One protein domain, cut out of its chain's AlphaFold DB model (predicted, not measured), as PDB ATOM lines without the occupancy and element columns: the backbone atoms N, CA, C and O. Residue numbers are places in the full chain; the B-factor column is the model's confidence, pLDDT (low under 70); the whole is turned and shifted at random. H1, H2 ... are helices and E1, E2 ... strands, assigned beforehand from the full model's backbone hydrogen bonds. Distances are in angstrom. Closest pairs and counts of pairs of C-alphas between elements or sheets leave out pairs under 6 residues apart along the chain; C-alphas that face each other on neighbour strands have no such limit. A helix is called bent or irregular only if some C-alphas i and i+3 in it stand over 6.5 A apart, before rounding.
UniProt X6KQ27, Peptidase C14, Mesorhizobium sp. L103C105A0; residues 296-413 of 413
ATOM      1  N   VAL A 296     -37.985 -47.305 -20.810       91.88
ATOM      2  CA  VAL A 296     -38.540 -46.544 -21.935       91.88
ATOM      3  C   VAL A 296     -39.925 -47.095 -22.251       91.88
ATOM      4  O   VAL A 296     -40.080 -48.265 -22.589       91.88
ATOM      5  N   LEU A 297     -40.942 -46.249 -22.137       88.62
ATOM      6  CA  LEU A 297     -42.328 -46.588 -22.422       88.62
ATOM      7  C   LEU A 297     -42.813 -45.747 -23.604       88.62
ATOM      8  O   LEU A 297     -42.762 -44.518 -23.573       88.62
ATOM      9  N   TYR A 298     -43.291 -46.405 -24.651       88.62
ATOM     10  CA  TYR A 298     -43.897 -45.753 -25.802       88.62
ATOM     11  C   TYR A 298     -45.418 -45.887 -25.734       88.62
ATOM     12  O   TYR A 298     -45.953 -46.995 -25.693       88.62
ATOM     13  N   TYR A 299     -46.113 -44.750 -25.733       81.62
ATOM     14  CA  TYR A 299     -47.561 -44.708 -25.907       81.62
ATOM     15  C   TYR A 299     -47.860 -44.785 -27.399       81.62
ATOM     16  O   TYR A 299     -47.694 -43.800 -28.110       81.62
ATOM     17  N   ARG A 300     -48.257 -45.971 -27.855       76.44
ATOM     18  CA  ARG A 300     -48.490 -46.327 -29.254       76.44
ATOM     19  C   ARG A 300     -49.522 -45.421 -29.901       76.44
ATOM     20  O   ARG A 300     -50.647 -45.337 -29.408       76.44
ATOM     21  N   LYS A 301     -49.172 -44.825 -31.041       74.50
ATOM     22  CA  LYS A 301     -50.065 -43.937 -31.796       74.50
ATOM     23  C   LYS A 301     -50.230 -44.417 -33.219       74.50
ATOM     24  O   LYS A 301     -49.248 -44.652 -33.913       74.50
ATOM     25  N   LEU A 302     -51.476 -44.464 -33.682       64.50
ATOM     26  CA  LEU A 302     -51.805 -44.848 -35.056       64.50
ATOM     27  C   LEU A 302     -51.066 -43.970 -36.075       64.50
ATOM     28  O   LEU A 302     -50.528 -44.491 -37.048       64.50
ATOM     29  N   ALA A 303     -50.979 -42.664 -35.805       66.56
ATOM     30  CA  ALA A 303     -50.311 -41.689 -36.662       66.56
ATOM     31  C   ALA A 303     -48.787 -41.880 -36.786       66.56
ATOM     32  O   ALA A 303     -48.219 -41.473 -37.796       66.56
ATOM     33  N   ASP A 304     -48.122 -42.505 -35.806       71.25
ATOM     34  CA  ASP A 304     -46.688 -42.807 -35.918       71.25
ATOM     35  C   ASP A 304     -46.429 -44.033 -36.811       71.25
ATOM     36  O   ASP A 304     -45.290 -44.240 -37.226       71.25
ATOM     37  N   SER A 305     -47.453 -44.843 -37.124       69.25
ATOM     38  CA  SER A 305     -47.280 -46.142 -37.795       69.25
ATOM     39  C   SER A 305     -46.204 -46.972 -37.067       69.25
ATOM     40  O   SER A 305     -46.325 -47.171 -35.858       69.25
ATOM     41  N   LYS A 306     -45.139 -47.400 -37.757       73.56
ATOM     42  CA  LYS A 306     -43.951 -48.034 -37.162       73.56
ATOM     43  C   LYS A 306     -42.776 -47.089 -36.894       73.56
ATOM     44  O   LYS A 306     -41.747 -47.518 -36.396       73.56
ATOM     45  N   LEU A 307     -42.900 -45.791 -37.171       81.88
ATOM     46  CA  LEU A 307     -41.754 -44.876 -37.188       81.88
ATOM     47  C   LEU A 307     -41.012 -44.811 -35.843       81.88
ATOM     48  O   LEU A 307     -39.785 -44.816 -35.805       81.88
ATOM     49  N   VAL A 308     -41.753 -44.761 -34.731       86.69
ATOM     50  CA  VAL A 308     -41.157 -44.734 -33.386       86.69
ATOM     51  C   VAL A 308     -40.576 -46.094 -33.012       86.69
ATOM     52  O   VAL A 308     -39.470 -46.144 -32.486       86.69
ATOM     53  N   THR A 309     -41.285 -47.190 -33.283       85.31
ATOM     54  CA  THR A 309     -40.809 -48.540 -32.946       85.31
ATOM     55  C   THR A 309     -39.579 -48.912 -33.764       85.31
ATOM     56  O   THR A 309     -38.582 -49.307 -33.176       85.31
ATOM     57  N   ASP A 310     -39.572 -48.642 -35.071       83.31
ATOM     58  CA  ASP A 310     -38.419 -48.863 -35.948       83.31
ATOM     59  C   ASP A 310     -37.208 -48.040 -35.484       83.31
ATOM     60  O   ASP A 310     -36.080 -48.526 -35.494       83.31
ATOM     61  N   ALA A 311     -37.415 -46.793 -35.040       88.19
ATOM     62  CA  ALA A 311     -36.336 -45.967 -34.497       88.19
ATOM     63  C   ALA A 311     -35.704 -46.589 -33.242       88.19
ATOM     64  O   ALA A 311     -34.483 -46.566 -33.085       88.19
ATOM     65  N   LEU A 312     -36.529 -47.143 -32.350       89.56
ATOM     66  CA  LEU A 312     -36.078 -47.778 -31.113       89.56
ATOM     67  C   LEU A 312     -35.400 -49.127 -31.386       89.56
ATOM     68  O   LEU A 312     -34.329 -49.382 -30.835       89.56
ATOM     69  N   GLU A 313     -35.977 -49.950 -32.262       86.19
ATOM     70  CA  GLU A 313     -35.439 -51.255 -32.660       86.19
ATOM     71  C   GLU A 313     -34.097 -51.116 -33.385       86.19
ATOM     72  O   GLU A 313     -33.118 -51.746 -32.985       86.19
ATOM     73  N   ASN A 314     -34.001 -50.228 -34.382       83.75
ATOM     74  CA  ASN A 314     -32.753 -49.986 -35.115       83.75
ATOM     75  C   ASN A 314     -31.637 -49.463 -34.196       83.75
ATOM     76  O   ASN A 314     -30.464 -49.806 -34.362       83.75
ATOM     77  N   ALA A 315     -31.998 -48.662 -33.190       86.88
ATOM     78  CA  ALA A 315     -31.069 -48.162 -32.183       86.88
ATOM     79  C   ALA A 315     -30.806 -49.154 -31.033       86.88
ATOM     80  O   ALA A 315     -30.035 -48.832 -30.130       86.88
ATOM     81  N   HIS A 316     -31.416 -50.347 -31.051       88.44
ATOM     82  CA  HIS A 316     -31.323 -51.359 -29.993       88.44
ATOM     83  C   HIS A 316     -31.691 -50.820 -28.595       88.44
ATOM     84  O   HIS A 316     -31.131 -51.239 -27.580       88.44
ATOM     85  N   ILE A 317     -32.633 -49.874 -28.527       89.12
ATOM     86  CA  ILE A 317     -33.112 -49.287 -27.272       89.12
ATOM     87  C   ILE A 317     -34.207 -50.198 -26.708       89.12
ATOM     88  O   ILE A 317     -35.212 -50.393 -27.386       89.12
ATOM     89  N   PRO A 318     -34.084 -50.739 -25.483       86.81
ATOM     90  CA  PRO A 318     -35.144 -51.546 -24.889       86.81
ATOM     91  C   PRO A 318     -36.349 -50.666 -24.536       86.81
ATOM     92  O   PRO A 318     -36.198 -49.647 -23.861       86.81
ATOM     93  N   TYR A 319     -37.549 -51.073 -24.953       91.25
ATOM     94  CA  TYR A 319     -38.786 -50.347 -24.677       91.25
ATOM     95  C   TYR A 319     -39.960 -51.281 -24.378       91.25
ATOM     96  O   TYR A 319     -39.930 -52.478 -24.652       91.25
ATOM     97  N   SER A 320     -41.010 -50.715 -23.795       85.62
ATOM     98  CA  SER A 320     -42.333 -51.329 -23.684       85.62
ATOM     99  C   SER A 320     -43.359 -50.458 -24.393       85.62
ATOM    100  O   SER A 320     -43.204 -49.238 -24.464       85.62
ATOM    101  N   VAL A 321     -44.411 -51.078 -24.920       80.88
ATOM    102  CA  VAL A 321     -45.479 -50.386 -25.644       80.88
ATOM    103  C   VAL A 321     -46.755 -50.418 -24.816       80.88
ATOM    104  O   VAL A 321     -47.120 -51.455 -24.271       80.88
ATOM    105  N   THR A 322     -47.438 -49.282 -24.730       75.94
ATOM    106  CA  THR A 322     -48.763 -49.157 -24.113       75.94
ATOM    107  C   THR A 322     -49.705 -48.430 -25.064       75.94
ATOM    108  O   THR A 322     -49.253 -47.625 -25.875       75.94
ATOM    109  N   ALA A 323     -51.010 -48.682 -24.984       64.81
ATOM    110  CA  ALA A 323     -51.990 -47.911 -25.747       64.81
ATOM    111  C   ALA A 323     -51.954 -46.427 -25.332       64.81
ATOM    112  O   ALA A 323     -51.795 -46.115 -24.148       64.81
ATOM    113  N   ALA A 324     -52.073 -45.511 -26.298       62.72
ATOM    114  CA  ALA A 324     -52.269 -44.095 -26.009       62.72
ATOM    115  C   ALA A 324     -53.692 -43.839 -25.483       62.72
ATOM    116  O   ALA A 324     -54.665 -44.350 -26.032       62.72
ATOM    117  N   ASP A 325     -53.819 -43.001 -24.448       53.69
ATOM    118  CA  ASP A 325     -55.118 -42.593 -23.881       53.69
ATOM    119  C   ASP A 325     -55.913 -41.646 -24.807       53.69
ATOM    120  O   ASP A 325     -57.068 -41.318 -24.527       53.69
ATOM    121  N   LEU A 326     -55.297 -41.145 -25.887       52.66
ATOM    122  CA  LEU A 326     -55.828 -40.065 -26.714       52.66
ATOM    123  C   LEU A 326     -56.012 -40.507 -28.178       52.66
ATOM    124  O   LEU A 326     -55.181 -41.242 -28.710       52.66
ATOM    125  N   PRO A 327     -57.101 -40.073 -28.845       48.44
ATOM    126  CA  PRO A 327     -57.358 -40.389 -30.246       48.44
ATOM    127  C   PRO A 327     -56.379 -39.609 -31.138       48.44
ATOM    128  O   PRO A 327     -56.597 -38.441 -31.456       48.44
ATOM    129  N   ASP A 328     -55.259 -40.236 -31.491       53.91
ATOM    130  CA  ASP A 328     -54.132 -39.549 -32.125       53.91
ATOM    131  C   ASP A 328     -54.141 -39.646 -33.652       53.91
ATOM    132  O   ASP A 328     -53.555 -40.549 -34.249       53.91
ATOM    133  N   GLU A 329     -54.746 -38.640 -34.282       51.62
ATOM    134  CA  GLU A 329     -54.558 -38.317 -35.706       51.62
ATOM    135  C   GLU A 329     -53.363 -37.353 -35.933       51.62
ATOM    136  O   GLU A 329     -53.017 -37.039 -37.071       51.62
ATOM    137  N   PHE A 330     -52.709 -36.861 -34.865       61.50
ATOM    138  CA  PHE A 330     -51.652 -35.840 -34.937       61.50
ATOM    139  C   PHE A 330     -50.239 -36.414 -34.734       61.50
ATOM    140  O   PHE A 330     -49.875 -36.875 -33.652       61.50
ATOM    141  N   ILE A 331     -49.392 -36.285 -35.763       58.91
ATOM    142  CA  ILE A 331     -47.982 -36.720 -35.760       58.91
ATOM    143  C   ILE A 331     -47.111 -35.694 -35.018       58.91
ATOM    144  O   ILE A 331     -46.289 -34.993 -35.604       58.91
ATOM    145  N   THR A 332     -47.308 -35.540 -33.711       67.12
ATOM    146  CA  THR A 332     -46.363 -34.795 -32.867       67.12
ATOM    147  C   THR A 332     -46.060 -35.562 -31.596       67.12
ATOM    148  O   THR A 332     -46.968 -36.011 -30.894       67.12
ATOM    149  N   ASN A 333     -44.769 -35.734 -31.323       83.06
ATOM    150  CA  ASN A 333     -44.260 -36.519 -30.210       83.06
ATOM    151  C   ASN A 333     -43.685 -35.616 -29.117       83.06
ATOM    152  O   ASN A 333     -43.128 -34.544 -29.383       83.06
ATOM    153  N   GLY A 334     -43.814 -36.067 -27.874       88.25
ATOM    154  CA  GLY A 334     -43.136 -35.492 -26.720       88.25
ATOM    155  C   GLY A 334     -42.368 -36.558 -25.953       88.25
ATOM    156  O   GLY A 334     -42.683 -37.736 -26.056       88.25
ATOM    157  N   ILE A 335     -41.382 -36.146 -25.161       92.38
ATOM    158  CA  ILE A 335     -40.750 -37.019 -24.169       92.38
ATOM    159  C   ILE A 335     -41.078 -36.485 -22.781       92.38
ATOM    160  O   ILE A 335     -40.803 -35.323 -22.477       92.38
ATOM    161  N   ALA A 336     -41.640 -37.327 -21.923       89.81
ATOM    162  CA  ALA A 336     -41.683 -37.062 -20.496       89.81
ATOM    163  C   ALA A 336     -40.559 -37.824 -19.789       89.81
ATOM    164  O   ALA A 336     -40.350 -39.008 -20.037       89.81
ATOM    165  N   CYS A 337     -39.810 -37.134 -18.930       91.94
ATOM    166  CA  CYS A 337     -38.670 -37.696 -18.219       91.94
ATOM    167  C   CYS A 337     -38.852 -37.671 -16.699       91.94
ATOM    168  O   CYS A 337     -39.341 -36.698 -16.107       91.94
ATOM    169  N   GLY A 338     -38.433 -38.775 -16.080       87.75
ATOM    170  CA  GLY A 338     -38.271 -38.924 -14.642       87.75
ATOM    171  C   GLY A 338     -37.068 -38.149 -14.089       87.75
ATOM    172  O   GLY A 338     -36.175 -37.753 -14.843       87.75
ATOM    173  N   PRO A 339     -37.052 -37.888 -12.772       84.00
ATOM    174  CA  PRO A 339     -35.989 -37.140 -12.103       84.00
ATOM    175  C   PRO A 339     -34.634 -37.865 -12.097       84.00
ATOM    176  O   PRO A 339     -33.611 -37.187 -12.143       84.00
ATOM    177  N   ASP A 340     -34.632 -39.200 -12.101       86.56
ATOM    178  CA  ASP A 340     -33.435 -40.043 -11.971       86.56
ATOM    179  C   ASP A 340     -32.991 -40.639 -13.315       86.56
ATOM    180  O   ASP A 340     -32.117 -41.503 -13.372       86.56
ATOM    181  N   VAL A 341     -33.593 -40.189 -14.421       89.75
ATOM    182  CA  VAL A 341     -33.169 -40.589 -15.763       89.75
ATOM    183  C   VAL A 341     -31.780 -40.003 -16.052       89.75
ATOM    184  O   VAL A 341     -31.618 -38.777 -16.012       89.75
ATOM    185  N   PRO A 342     -30.785 -40.832 -16.419       92.75
ATOM    186  CA  PRO A 342     -29.490 -40.344 -16.862       92.75
ATOM    187  C   PRO A 342     -29.645 -39.419 -18.071       92.75
ATOM    188  O   PRO A 342     -30.265 -39.771 -19.077       92.75
ATOM    189  N   LEU A 343     -29.037 -38.233 -18.003       92.19
ATOM    190  CA  LEU A 343     -29.063 -37.268 -19.103       92.19
ATOM    191  C   LEU A 343     -28.581 -37.855 -20.447       92.19
ATOM    192  O   LEU A 343     -29.203 -37.530 -21.462       92.19
ATOM    193  N   PRO A 344     -27.544 -38.723 -20.497       93.81
ATOM    194  CA  PRO A 344     -27.168 -39.401 -21.735       93.81
ATOM    195  C   PRO A 344     -28.313 -40.220 -22.345       93.81
ATOM    196  O   PRO A 344     -28.505 -40.146 -23.552       93.81
ATOM    197  N   ALA A 345     -29.135 -40.896 -21.533       93.50
ATOM    198  CA  ALA A 345     -30.259 -41.702 -22.018       93.50
ATOM    199  C   ALA A 345     -31.370 -40.841 -22.626       93.50
ATOM    200  O   ALA A 345     -31.861 -41.132 -23.716       93.50
ATOM    201  N   LEU A 346     -31.709 -39.720 -21.976       94.75
ATOM    202  CA  LEU A 346     -32.655 -38.747 -22.530       94.75
ATOM    203  C   LEU A 346     -32.159 -38.174 -23.867       94.75
ATOM    204  O   LEU A 346     -32.933 -38.069 -24.818       94.75
ATOM    205  N   LYS A 347     -30.875 -37.796 -23.947       95.31
ATOM    206  CA  LYS A 347     -30.289 -37.251 -25.180       95.31
ATOM    207  C   LYS A 347     -30.228 -38.302 -26.286       95.31
ATOM    208  O   LYS A 347     -30.584 -37.972 -27.412       95.31
ATOM    209  N   ALA A 348     -29.808 -39.527 -25.973       94.12
ATOM    210  CA  ALA A 348     -29.743 -40.634 -26.922       94.12
ATOM    211  C   ALA A 348     -31.130 -40.921 -27.509       94.12
ATOM    212  O   ALA A 348     -31.296 -40.831 -28.722       94.12
ATOM    213  N   LEU A 349     -32.149 -41.118 -26.664       95.00
ATOM    214  CA  LEU A 349     -33.525 -41.343 -27.114       95.00
ATOM    215  C   LEU A 349     -34.026 -40.209 -28.022       95.00
ATOM    216  O   LEU A 349     -34.498 -40.458 -29.128       95.00
ATOM    217  N   ALA A 350     -33.897 -38.952 -27.584       94.56
ATOM    218  CA  ALA A 350     -34.372 -37.807 -28.357       94.56
ATOM    219  C   ALA A 350     -33.664 -37.681 -29.717       94.56
ATOM    220  O   ALA A 350     -34.310 -37.383 -30.719       94.56
ATOM    221  N   LYS A 351     -32.350 -37.922 -29.765       94.75
ATOM    222  CA  LYS A 351     -31.575 -37.886 -31.010       94.75
ATOM    223  C   LYS A 351     -31.964 -39.009 -31.965       94.75
ATOM    224  O   LYS A 351     -32.090 -38.727 -33.151       94.75
ATOM    225  N   GLN A 352     -32.186 -40.226 -31.465       93.88
ATOM    226  CA  GLN A 352     -32.595 -41.356 -32.305       93.88
ATOM    227  C   GLN A 352     -33.970 -41.123 -32.934       93.88
ATOM    228  O   GLN A 352     -34.138 -41.306 -34.136       93.88
ATOM    229  N   LEU A 353     -34.924 -40.597 -32.163       92.38
ATOM    230  CA  LEU A 353     -36.230 -40.205 -32.697       92.38
ATOM    231  C   LEU A 353     -36.098 -39.122 -33.783       92.38
ATOM    232  O   LEU A 353     -36.669 -39.263 -34.862       92.38
ATOM    233  N   ILE A 354     -35.300 -38.073 -33.547       91.31
ATOM    234  CA  ILE A 354     -35.070 -37.015 -34.549       91.31
ATOM    235  C   ILE A 354     -34.395 -37.578 -35.812       91.31
ATOM    236  O   ILE A 354     -34.789 -37.212 -36.917       91.31
ATOM    237  N   ALA A 355     -33.407 -38.466 -35.668       88.75
ATOM    238  CA  ALA A 355     -32.705 -39.093 -36.790       88.75
ATOM    239  C   ALA A 355     -33.633 -39.975 -37.643       88.75
ATOM    240  O   ALA A 355     -33.495 -40.009 -38.862       88.75
ATOM    241  N   ALA A 356     -34.620 -40.615 -37.013       86.50
ATOM    242  CA  ALA A 356     -35.676 -41.374 -37.677       86.50
ATOM    243  C   ALA A 356     -36.833 -40.498 -38.201       86.50
ATOM    244  O   ALA A 356     -37.896 -41.013 -38.529       86.50
ATOM    245  N   ASN A 357     -36.660 -39.172 -38.273       86.56
ATOM    246  CA  ASN A 357     -37.689 -38.213 -38.691       86.56
ATOM    247  C   ASN A 357     -38.970 -38.230 -37.834       86.56
ATOM    248  O   ASN A 357     -40.019 -37.768 -38.283       86.56
ATOM    249  N   VAL A 358     -38.901 -38.694 -36.581       86.94
ATOM    250  CA  VAL A 358     -40.008 -38.578 -35.624       86.94
ATOM    251  C   VAL A 358     -40.061 -37.127 -35.116       86.94
ATOM    252  O   VAL A 358     -39.137 -36.677 -34.428       86.94
ATOM    253  N   PRO A 359     -41.132 -36.358 -35.397       86.19
ATOM    254  CA  PRO A 359     -41.212 -34.956 -35.002       86.19
ATOM    255  C   PRO A 359     -41.391 -34.822 -33.486       86.19
ATOM    256  O   PRO A 359     -42.491 -34.971 -32.945       86.19
ATOM    257  N   LEU A 360     -40.300 -34.493 -32.798       88.44
ATOM    258  CA  LEU A 360     -40.283 -34.239 -31.363       88.44
ATOM    259  C   LEU A 360     -40.490 -32.746 -31.089       88.44
ATOM    260  O   LEU A 360     -39.652 -31.933 -31.458       88.44
ATOM    261  N   ARG A 361     -41.579 -32.354 -30.426       88.25
ATOM    262  CA  ARG A 361     -41.876 -30.928 -30.151       88.25
ATOM    263  C   ARG A 361     -41.652 -30.512 -28.712       88.25
ATOM    264  O   ARG A 361     -41.537 -29.322 -28.417       88.25
ATOM    265  N   LYS A 362     -41.626 -31.482 -27.801       88.25
ATOM    266  CA  LYS A 362     -41.618 -31.191 -26.376       88.25
ATOM    267  C   LYS A 362     -40.805 -32.195 -25.586       88.25
ATOM    268  O   LYS A 362     -40.899 -33.394 -25.821       88.25
ATOM    269  N   ILE A 363     -40.085 -31.699 -24.588       90.56
ATOM    270  CA  ILE A 363     -39.544 -32.517 -23.505       90.56
ATOM    271  C   ILE A 363     -40.008 -31.911 -22.184       90.56
ATOM    272  O   ILE A 363     -39.816 -30.718 -21.945       90.56
ATOM    273  N   ILE A 364     -40.648 -32.707 -21.336       88.94
ATOM    274  CA  ILE A 364     -41.169 -32.272 -20.036       88.94
ATOM    275  C   ILE A 364     -40.730 -33.191 -18.916       88.94
ATOM    276  O   ILE A 364     -40.504 -34.379 -19.110       88.94
ATOM    277  N   ARG A 365     -40.720 -32.657 -17.701       88.81
ATOM    278  CA  ARG A 365     -40.692 -33.472 -16.492       88.81
ATOM    279  C   ARG A 365     -42.096 -33.979 -16.157       88.81
ATOM    280  O   ARG A 365     -43.079 -33.265 -16.372       88.81
ATOM    281  N   PHE A 366     -42.204 -35.177 -15.578       85.19
ATOM    282  CA  PHE A 366     -43.481 -35.665 -15.045       85.19
ATOM    283  C   PHE A 366     -44.090 -34.701 -14.019       85.19
ATOM    284  O   PHE A 366     -43.383 -34.119 -13.199       85.19
ATOM    285  N   ARG A 367     -45.428 -34.590 -14.006       76.81
ATOM    286  CA  ARG A 367     -46.157 -33.831 -12.969       76.81
ATOM    287  C   ARG A 367     -45.957 -34.418 -11.569       76.81
ATOM    288  O   ARG A 367     -45.948 -33.668 -10.600       76.81
ATOM    289  N   LYS A 368     -45.784 -35.740 -11.475       79.69
ATOM    290  CA  LYS A 368     -45.481 -36.475 -10.240       79.69
ATOM    291  C   LYS A 368     -44.177 -37.275 -10.401       79.69
ATOM    292  O   LYS A 368     -44.220 -38.481 -10.630       79.69
ATOM    293  N   PRO A 369     -43.008 -36.615 -10.325       70.00
ATOM    294  CA  PRO A 369     -41.717 -37.230 -10.651       70.00
ATOM    295  C   PRO A 369     -41.359 -38.415  -9.742       70.00
ATOM    296  O   PRO A 369     -40.717 -39.358 -10.186       70.00
ATOM    297  N   SER A 370     -41.805 -38.381  -8.485       72.81
ATOM    298  CA  SER A 370     -41.530 -39.408  -7.473       72.81
ATOM    299  C   SER A 370     -42.204 -40.755  -7.742       72.81
ATOM    300  O   SER A 370     -41.777 -41.757  -7.184       72.81
ATOM    301  N   GLU A 371     -43.252 -40.797  -8.570       79.25
ATOM    302  CA  GLU A 371     -43.936 -42.047  -8.942       79.25
ATOM    303  C   GLU A 371     -43.225 -42.761 -10.112       79.25
ATOM    304  O   GLU A 371     -43.495 -43.930 -10.370       79.25
ATOM    305  N   LYS A 372     -42.324 -42.067 -10.831       82.81
ATOM    306  CA  LYS A 372     -41.680 -42.539 -12.071       82.81
ATOM    307  C   LYS A 372     -40.196 -42.097 -12.156       82.81
ATOM    308  O   LYS A 372     -39.845 -41.337 -13.061       82.81
ATOM    309  N   PRO A 373     -39.325 -42.520 -11.217       80.50
ATOM    310  CA  PRO A 373     -37.958 -42.003 -11.062       80.50
ATOM    311  C   PRO A 373     -37.065 -42.184 -12.301       80.50
ATOM    312  O   PRO A 373     -36.516 -41.207 -12.810       80.50
ATOM    313  N   SER A 374     -36.981 -43.402 -12.844       88.38
ATOM    314  CA  SER A 374     -36.071 -43.769 -13.946       88.38
ATOM    315  C   SER A 374     -36.815 -44.093 -15.246       88.38
ATOM    316  O   SER A 374     -36.449 -45.022 -15.962       88.38
ATOM    317  N   ARG A 375     -37.886 -43.345 -15.542       90.44
ATOM    318  CA  ARG A 375     -38.758 -43.602 -16.696       90.44
ATOM    319  C   ARG A 375     -38.680 -42.503 -17.756       90.44
ATOM    320  O   ARG A 375     -38.715 -41.313 -17.433       90.44
ATOM    321  N   LEU A 376     -38.623 -42.918 -19.017       92.31
ATOM    322  CA  LEU A 376     -38.822 -42.091 -20.203       92.31
ATOM    323  C   LEU A 376     -40.128 -42.508 -20.877       92.31
ATOM    324  O   LEU A 376     -40.317 -43.681 -21.171       92.31
ATOM    325  N   GLU A 377     -41.021 -41.556 -21.126       90.44
ATOM    326  CA  GLU A 377     -42.277 -41.799 -21.838       90.44
ATOM    327  C   GLU A 377     -42.277 -41.039 -23.163       90.44
ATOM    328  O   GLU A 377     -42.198 -39.809 -23.162       90.44
ATOM    329  N   VAL A 378     -42.362 -41.758 -24.284       89.50
ATOM    330  CA  VAL A 378     -42.612 -41.167 -25.606       89.50
ATOM    331  C   VAL A 378     -44.123 -41.032 -25.763       89.50
ATOM    332  O   VAL A 378     -44.850 -42.024 -25.753       89.50
ATOM    333  N   LEU A 379     -44.587 -39.786 -25.827       83.75
ATOM    334  CA  LEU A 379     -45.985 -39.404 -25.680       83.75
ATOM    335  C   LEU A 379     -46.580 -38.835 -26.964       83.75
ATOM    336  O   LEU A 379     -45.934 -38.118 -27.737       83.75
ATOM    337  N   ALA A 380     -47.887 -39.030 -27.074       73.50
ATOM    338  CA  ALA A 380     -48.781 -38.191 -27.844       73.50
ATOM    339  C   ALA A 380     -48.789 -36.746 -27.359       73.50
ATOM    340  O   ALA A 380     -48.880 -36.481 -26.157       73.50
ATOM    341  N   ILE A 381     -48.761 -35.799 -28.292       70.06
ATOM    342  CA  ILE A 381     -49.138 -34.418 -28.004       70.06
ATOM    343  C   ILE A 381     -50.425 -34.137 -28.773       70.06
ATOM    344  O   ILE A 381     -50.424 -34.166 -30.003       70.06
ATOM    345  N   THR A 382     -51.511 -33.841 -28.053       60.75
ATOM    346  CA  THR A 382     -52.769 -33.430 -28.690       60.75
ATOM    347  C   THR A 382     -52.619 -32.073 -29.366       60.75
ATOM    348  O   THR A 382     -51.777 -31.253 -28.983       60.75
ATOM    349  N   LYS A 383     -53.499 -31.781 -30.328       56.44
ATOM    350  CA  LYS A 383     -53.569 -30.468 -30.979       56.44
ATOM    351  C   LYS A 383     -53.745 -29.333 -29.964       56.44
ATOM    352  O   LYS A 383     -53.115 -28.285 -30.096       56.44
ATOM    353  N   GLU A 384     -54.562 -29.539 -28.933       58.72
ATOM    354  CA  GLU A 384     -54.817 -28.564 -27.866       58.72
ATOM    355  C   GLU A 384     -53.584 -28.365 -26.979       58.72
ATOM    356  O   GLU A 384     -53.287 -27.240 -26.581       58.72
ATOM    357  N   ALA A 385     -52.846 -29.442 -26.690       60.69
ATOM    358  CA  ALA A 385     -51.630 -29.399 -25.883       60.69
ATOM    359  C   ALA A 385     -50.433 -28.795 -26.634       60.69
ATOM    360  O   ALA A 385     -49.548 -28.213 -25.997       60.69
ATOM    361  N   ALA A 386     -50.399 -28.934 -27.963       59.34
ATOM    362  CA  ALA A 386     -49.428 -28.278 -28.829       59.34
ATOM    363  C   ALA A 386     -49.768 -26.789 -29.021       59.34
ATOM    364  O   ALA A 386     -48.890 -25.938 -28.940       59.34
ATOM    365  N   GLY A 387     -51.042 -26.449 -29.228       58.62
ATOM    366  CA  GLY A 387     -51.458 -25.098 -29.607       58.62
ATOM    367  C   GLY A 387     -51.090 -24.750 -31.059       58.62
ATOM    368  O   GLY A 387     -50.168 -25.307 -31.651       58.62
ATOM    369  N   ILE A 388     -51.820 -23.802 -31.659       59.12
ATOM    370  CA  ILE A 388     -51.680 -23.449 -33.089       59.12
ATOM    371  C   ILE A 388     -50.259 -22.964 -33.421       59.12
ATOM    372  O   ILE A 388     -49.693 -23.353 -34.438       59.12
ATOM    373  N   GLN A 389     -49.666 -22.146 -32.548       58.59
ATOM    374  CA  GLN A 389     -48.357 -21.539 -32.791       58.59
ATOM    375  C   GLN A 389     -47.207 -22.558 -32.727       58.59
ATOM    376  O   GLN A 389     -46.311 -22.506 -33.566       58.59
ATOM    377  N   ALA A 390     -47.261 -23.533 -31.811       61.16
ATOM    378  CA  ALA A 390     -46.242 -24.581 -31.753       61.16
ATOM    379  C   ALA A 390     -46.323 -25.500 -32.976       61.16
ATOM    380  O   ALA A 390     -45.297 -25.944 -33.466       61.16
ATOM    381  N   LEU A 391     -47.517 -25.749 -33.532       64.56
ATOM    382  CA  LEU A 391     -47.658 -26.551 -34.755       64.56
ATOM    383  C   LEU A 391     -46.998 -25.890 -35.977       64.56
ATOM    384  O   LEU A 391     -46.506 -26.601 -36.850       64.56
ATOM    385  N   THR A 392     -46.946 -24.555 -36.022       67.56
ATOM    386  CA  THR A 392     -46.235 -23.808 -37.074       67.56
ATOM    387  C   THR A 392     -44.724 -23.705 -36.849       67.56
ATOM    388  O   THR A 392     -43.986 -23.508 -37.812       67.56
ATOM    389  N   SER A 393     -44.240 -23.859 -35.611       72.25
ATOM    390  CA  SER A 393     -42.801 -23.945 -35.336       72.25
ATOM    391  C   SER A 393     -42.206 -25.247 -35.888       72.25
ATOM    392  O   SER A 393     -42.901 -26.268 -35.940       72.25
ATOM    393  N   PRO A 394     -40.913 -25.281 -36.247       82.25
ATOM    394  CA  PRO A 394     -40.225 -26.534 -36.545       82.25
ATOM    395  C   PRO A 394     -40.058 -27.412 -35.283       82.25
ATOM    396  O   PRO A 394     -39.983 -26.871 -34.174       82.25
ATOM    397  N   PRO A 395     -39.963 -28.752 -35.414       88.88
ATOM    398  CA  PRO A 395     -39.632 -29.652 -34.303       88.88
ATOM    399  C   PRO A 395     -38.309 -29.298 -33.596       88.88
ATOM    400  O   PRO A 395     -37.497 -28.515 -34.092       88.88
ATOM    401  N   LEU A 396     -38.084 -29.878 -32.415       90.94
ATOM    402  CA  LEU A 396     -36.833 -29.752 -31.668       90.94
ATOM    403  C   LEU A 396     -35.657 -30.282 -32.495       90.94
ATOM    404  O   LEU A 396     -35.724 -31.346 -33.106       90.94
ATOM    405  N   THR A 397     -34.558 -29.535 -32.476       93.69
ATOM    406  CA  THR A 397     -33.325 -29.873 -33.197       93.69
ATOM    407  C   THR A 397     -32.331 -30.613 -32.305       93.69
ATOM    408  O   THR A 397     -32.305 -30.404 -31.090       93.69
ATOM    409  N   VAL A 398     -31.426 -31.395 -32.903       93.56
ATOM    410  CA  VAL A 398     -30.315 -32.053 -32.182       93.56
ATOM    411  C   VAL A 398     -29.511 -31.046 -31.347       93.56
ATOM    412  O   VAL A 398     -29.215 -31.306 -30.184       93.56
ATOM    413  N   ALA A 399     -29.271 -29.839 -31.874       93.81
ATOM    414  CA  ALA A 399     -28.571 -28.773 -31.158       93.81
ATOM    415  C   ALA A 399     -29.311 -28.282 -29.896       93.81
ATOM    416  O   ALA A 399     -28.679 -27.845 -28.934       93.81
ATOM    417  N   GLN A 400     -30.648 -28.327 -29.880       93.62
ATOM    418  CA  GLN A 400     -31.431 -28.029 -28.675       93.62
ATOM    419  C   GLN A 400     -31.342 -29.166 -27.656       93.62
ATOM    420  O   GLN A 400     -31.227 -28.892 -26.462       93.62
ATOM    421  N   ILE A 401     -31.329 -30.418 -28.119       95.50
ATOM    422  CA  ILE A 401     -31.135 -31.594 -27.262       95.50
ATOM    423  C   ILE A 401     -29.746 -31.572 -26.610       95.50
ATOM    424  O   ILE A 401     -29.617 -31.814 -25.410       95.50
ATOM    425  N   ASP A 402     -28.707 -31.204 -27.359       94.12
ATOM    426  CA  ASP A 402     -27.333 -31.140 -26.852       94.12
ATOM    427  C   ASP A 402     -27.146 -30.129 -25.719       94.12
ATOM    428  O   ASP A 402     -26.353 -30.377 -24.808       94.12
ATOM    429  N   LYS A 403     -27.926 -29.043 -25.715       94.25
ATOM    430  CA  LYS A 403     -27.905 -28.004 -24.672       94.25
ATOM    431  C   LYS A 403     -28.595 -28.413 -23.367       94.25
ATOM    432  O   LYS A 403     -28.535 -27.660 -22.395       94.25
ATOM    433  N   LEU A 404     -29.268 -29.564 -23.321       92.88
ATOM    434  CA  LEU A 404     -29.883 -30.048 -22.088       92.88
ATOM    435  C   LEU A 404     -28.808 -30.383 -21.053       92.88
ATOM    436  O   LEU A 404     -27.876 -31.131 -21.341       92.88
ATOM    437  N   ASN A 405     -28.990 -29.880 -19.834       91.12
ATOM    438  CA  ASN A 405     -28.132 -30.183 -18.681       91.12
ATOM    439  C   ASN A 405     -28.847 -31.048 -17.625       91.12
ATOM    440  O   ASN A 405     -28.221 -31.520 -16.684       91.12
ATOM    441  N   ALA A 406     -30.160 -31.240 -17.773       89.00
ATOM    442  CA  ALA A 406     -31.020 -32.092 -16.954       89.00
ATOM    443  C   ALA A 406     -32.354 -32.321 -17.689       89.00
ATOM    444  O   ALA A 406     -32.619 -31.660 -18.697       89.00
ATOM    445  N   CYS A 407     -33.222 -33.183 -17.150       87.94
ATOM    446  CA  CYS A 407     -34.629 -33.251 -17.560       87.94
ATOM    447  C   CYS A 407     -35.298 -31.873 -17.339       87.94
ATOM    448  O   CYS A 407     -35.412 -31.432 -16.180       87.94
ATOM    449  N   PRO A 408     -35.701 -31.161 -18.410       87.25
ATOM    450  CA  PRO A 408     -36.183 -29.790 -18.304       87.25
ATOM    451  C   PRO A 408     -37.560 -29.753 -17.637       87.25
ATOM    452  O   PRO A 408     -38.365 -30.666 -17.795       87.25
ATOM    453  N   VAL A 409     -37.868 -28.661 -16.928       83.50
ATOM    454  CA  VAL A 409     -39.248 -28.401 -16.470       83.50
ATOM    455  C   VAL A 409     -40.186 -28.392 -17.679       83.50
ATOM    456  O   VAL A 409     -41.248 -29.009 -17.661       83.50
ATOM    457  N   SER A 410     -39.749 -27.732 -18.750       84.19
ATOM    458  CA  SER A 410     -40.358 -27.784 -20.068       84.19
ATOM    459  C   SER A 410     -39.362 -27.263 -21.107       84.19
ATOM    460  O   SER A 410     -38.842 -26.162 -20.952       84.19
ATOM    461  N   LEU A 411     -39.141 -28.021 -22.175       83.38
ATOM    462  CA  LEU A 411     -38.487 -27.594 -23.410       83.38
ATOM    463  C   LEU A 411     -39.513 -27.735 -24.540       83.38
ATOM    464  O   LEU A 411     -40.097 -28.805 -24.692       83.38
ATOM    465  N   GLN A 412     -39.772 -26.657 -25.276       82.44
ATOM    466  CA  GLN A 412     -40.803 -26.567 -26.318       82.44
ATOM    467  C   GLN A 412     -40.256 -25.798 -27.527       82.44
ATOM    468  O   GLN A 412     -39.377 -24.954 -27.340       82.44
ATOM    469  N   ASN A 413     -40.817 -26.066 -28.710       66.62
ATOM    470  CA  ASN A 413     -40.709 -25.247 -29.922       66.62
ATOM    471  C   ASN A 413     -42.092 -24.984 -30.513       66.62
ATOM    472  O   ASN A 413     -42.847 -25.973 -30.670       66.62
TER     473      ASN A 413
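Overview. This is residues 296 to 413 of the 413 residues of the protein "Peptidase C14" of Mesorhizobium sp. L103C105A0 (UniProt X6KQ27). A single strongly twisted sheet of six strands makes a wall, with the long helix H2 covering the middle of one face over E5 and E3. H1 and H4 pack on H2 from either side of it, while the irregular helix H3 sits at the sheet's E4 and E6 end and only grazes it. The 118 printed residues hold, in order, E1 H1 E2 E3 H2 E4 E5 H3 H4 E6; the sheet is mixed, in the order E2 E1 E5 E3 E4 E6, and the class is mixed, helices and strands. The whole is compact and rounded, with a radius of gyration of the C-alphas of 13.0 A and spans of 32 by 28 by 27 A.

Along the chain. Find C-alpha 296 at (-38.540, -46.544, -21.935); there E1 begins and runs to residue 300, 12.4 A. H1 follows at residues 307 to 314, E2 at 320 to 323 and E3 at 333 to 337, 13.3 A long. Look next at C-alpha 343, at (-29.063, -37.268, -19.103), where H2 starts its 18.2 A to residue 355. E4 takes residues 360 to 365, 14.9 A, and E5 residues 375 to 380, 15.9 A. H3 is residues 383 to 392; it is irregular, with C-alphas 385 and 388 9.3 A apart. H4 is residues 398 to 402, and E6, residues 410 to 412, ends at C-alpha 412 (-40.803, -26.567, -26.318).

Arrangement. Begin at inner strands E5 and E3, antiparallel at 157 degrees, where N 336 and O 377 are 2.8 A apart. E1 is parallel to E5, with N 297 and O 376 at 2.8 A, and edge strand E2 is parallel to E1, with N 298 and O 320 at 2.8 A. On the other side of E3, E4 is parallel to it, with N 337 and O 364 at 2.8 A, and edge strand E6 is antiparallel to E4, with N 411 and O 363 at 2.8 A. E1, H1, E2 and E3, H2, E4 are strand-helix-strand units, parallel neighbour strands with a helix between, each with a right-handed crossover. H2 makes two layers with the sheet, at a height over the sheet of 9.5 A, and runs along the strands, at 7 degrees to E3 on the local plane. H1 only grazes the sheet with residues 308 to 312; it touches residues 349 to 353 of H2, closest at the C-alphas of Ala 311 and Leu 353, 6.0 A, at a steep tilt of 63 degrees, opposite ways. H4 touches H2, closest at the C-alphas of Lys 351 and Val 398, 6.1 A; it is only just not on the sheet, with 4 pairs of C-alphas within 10 A. H3 only grazes the sheet with residues 386 to 391. Every O i to N i+4 pair is within hydrogen-bond range in H1, H2 and H4, and 3 of 6 in H3.

Size, cuts and confidence. The C-alphas farthest apart, those of His 316 and Ile 388, are 34.7 A apart. The printed part has no cut and no long link, and residue 413 is the chain's last. The mean pLDDT of the printed part is 81.2; look for values under 70 at 25 residues, among them 323 to 332 and 382 to 392.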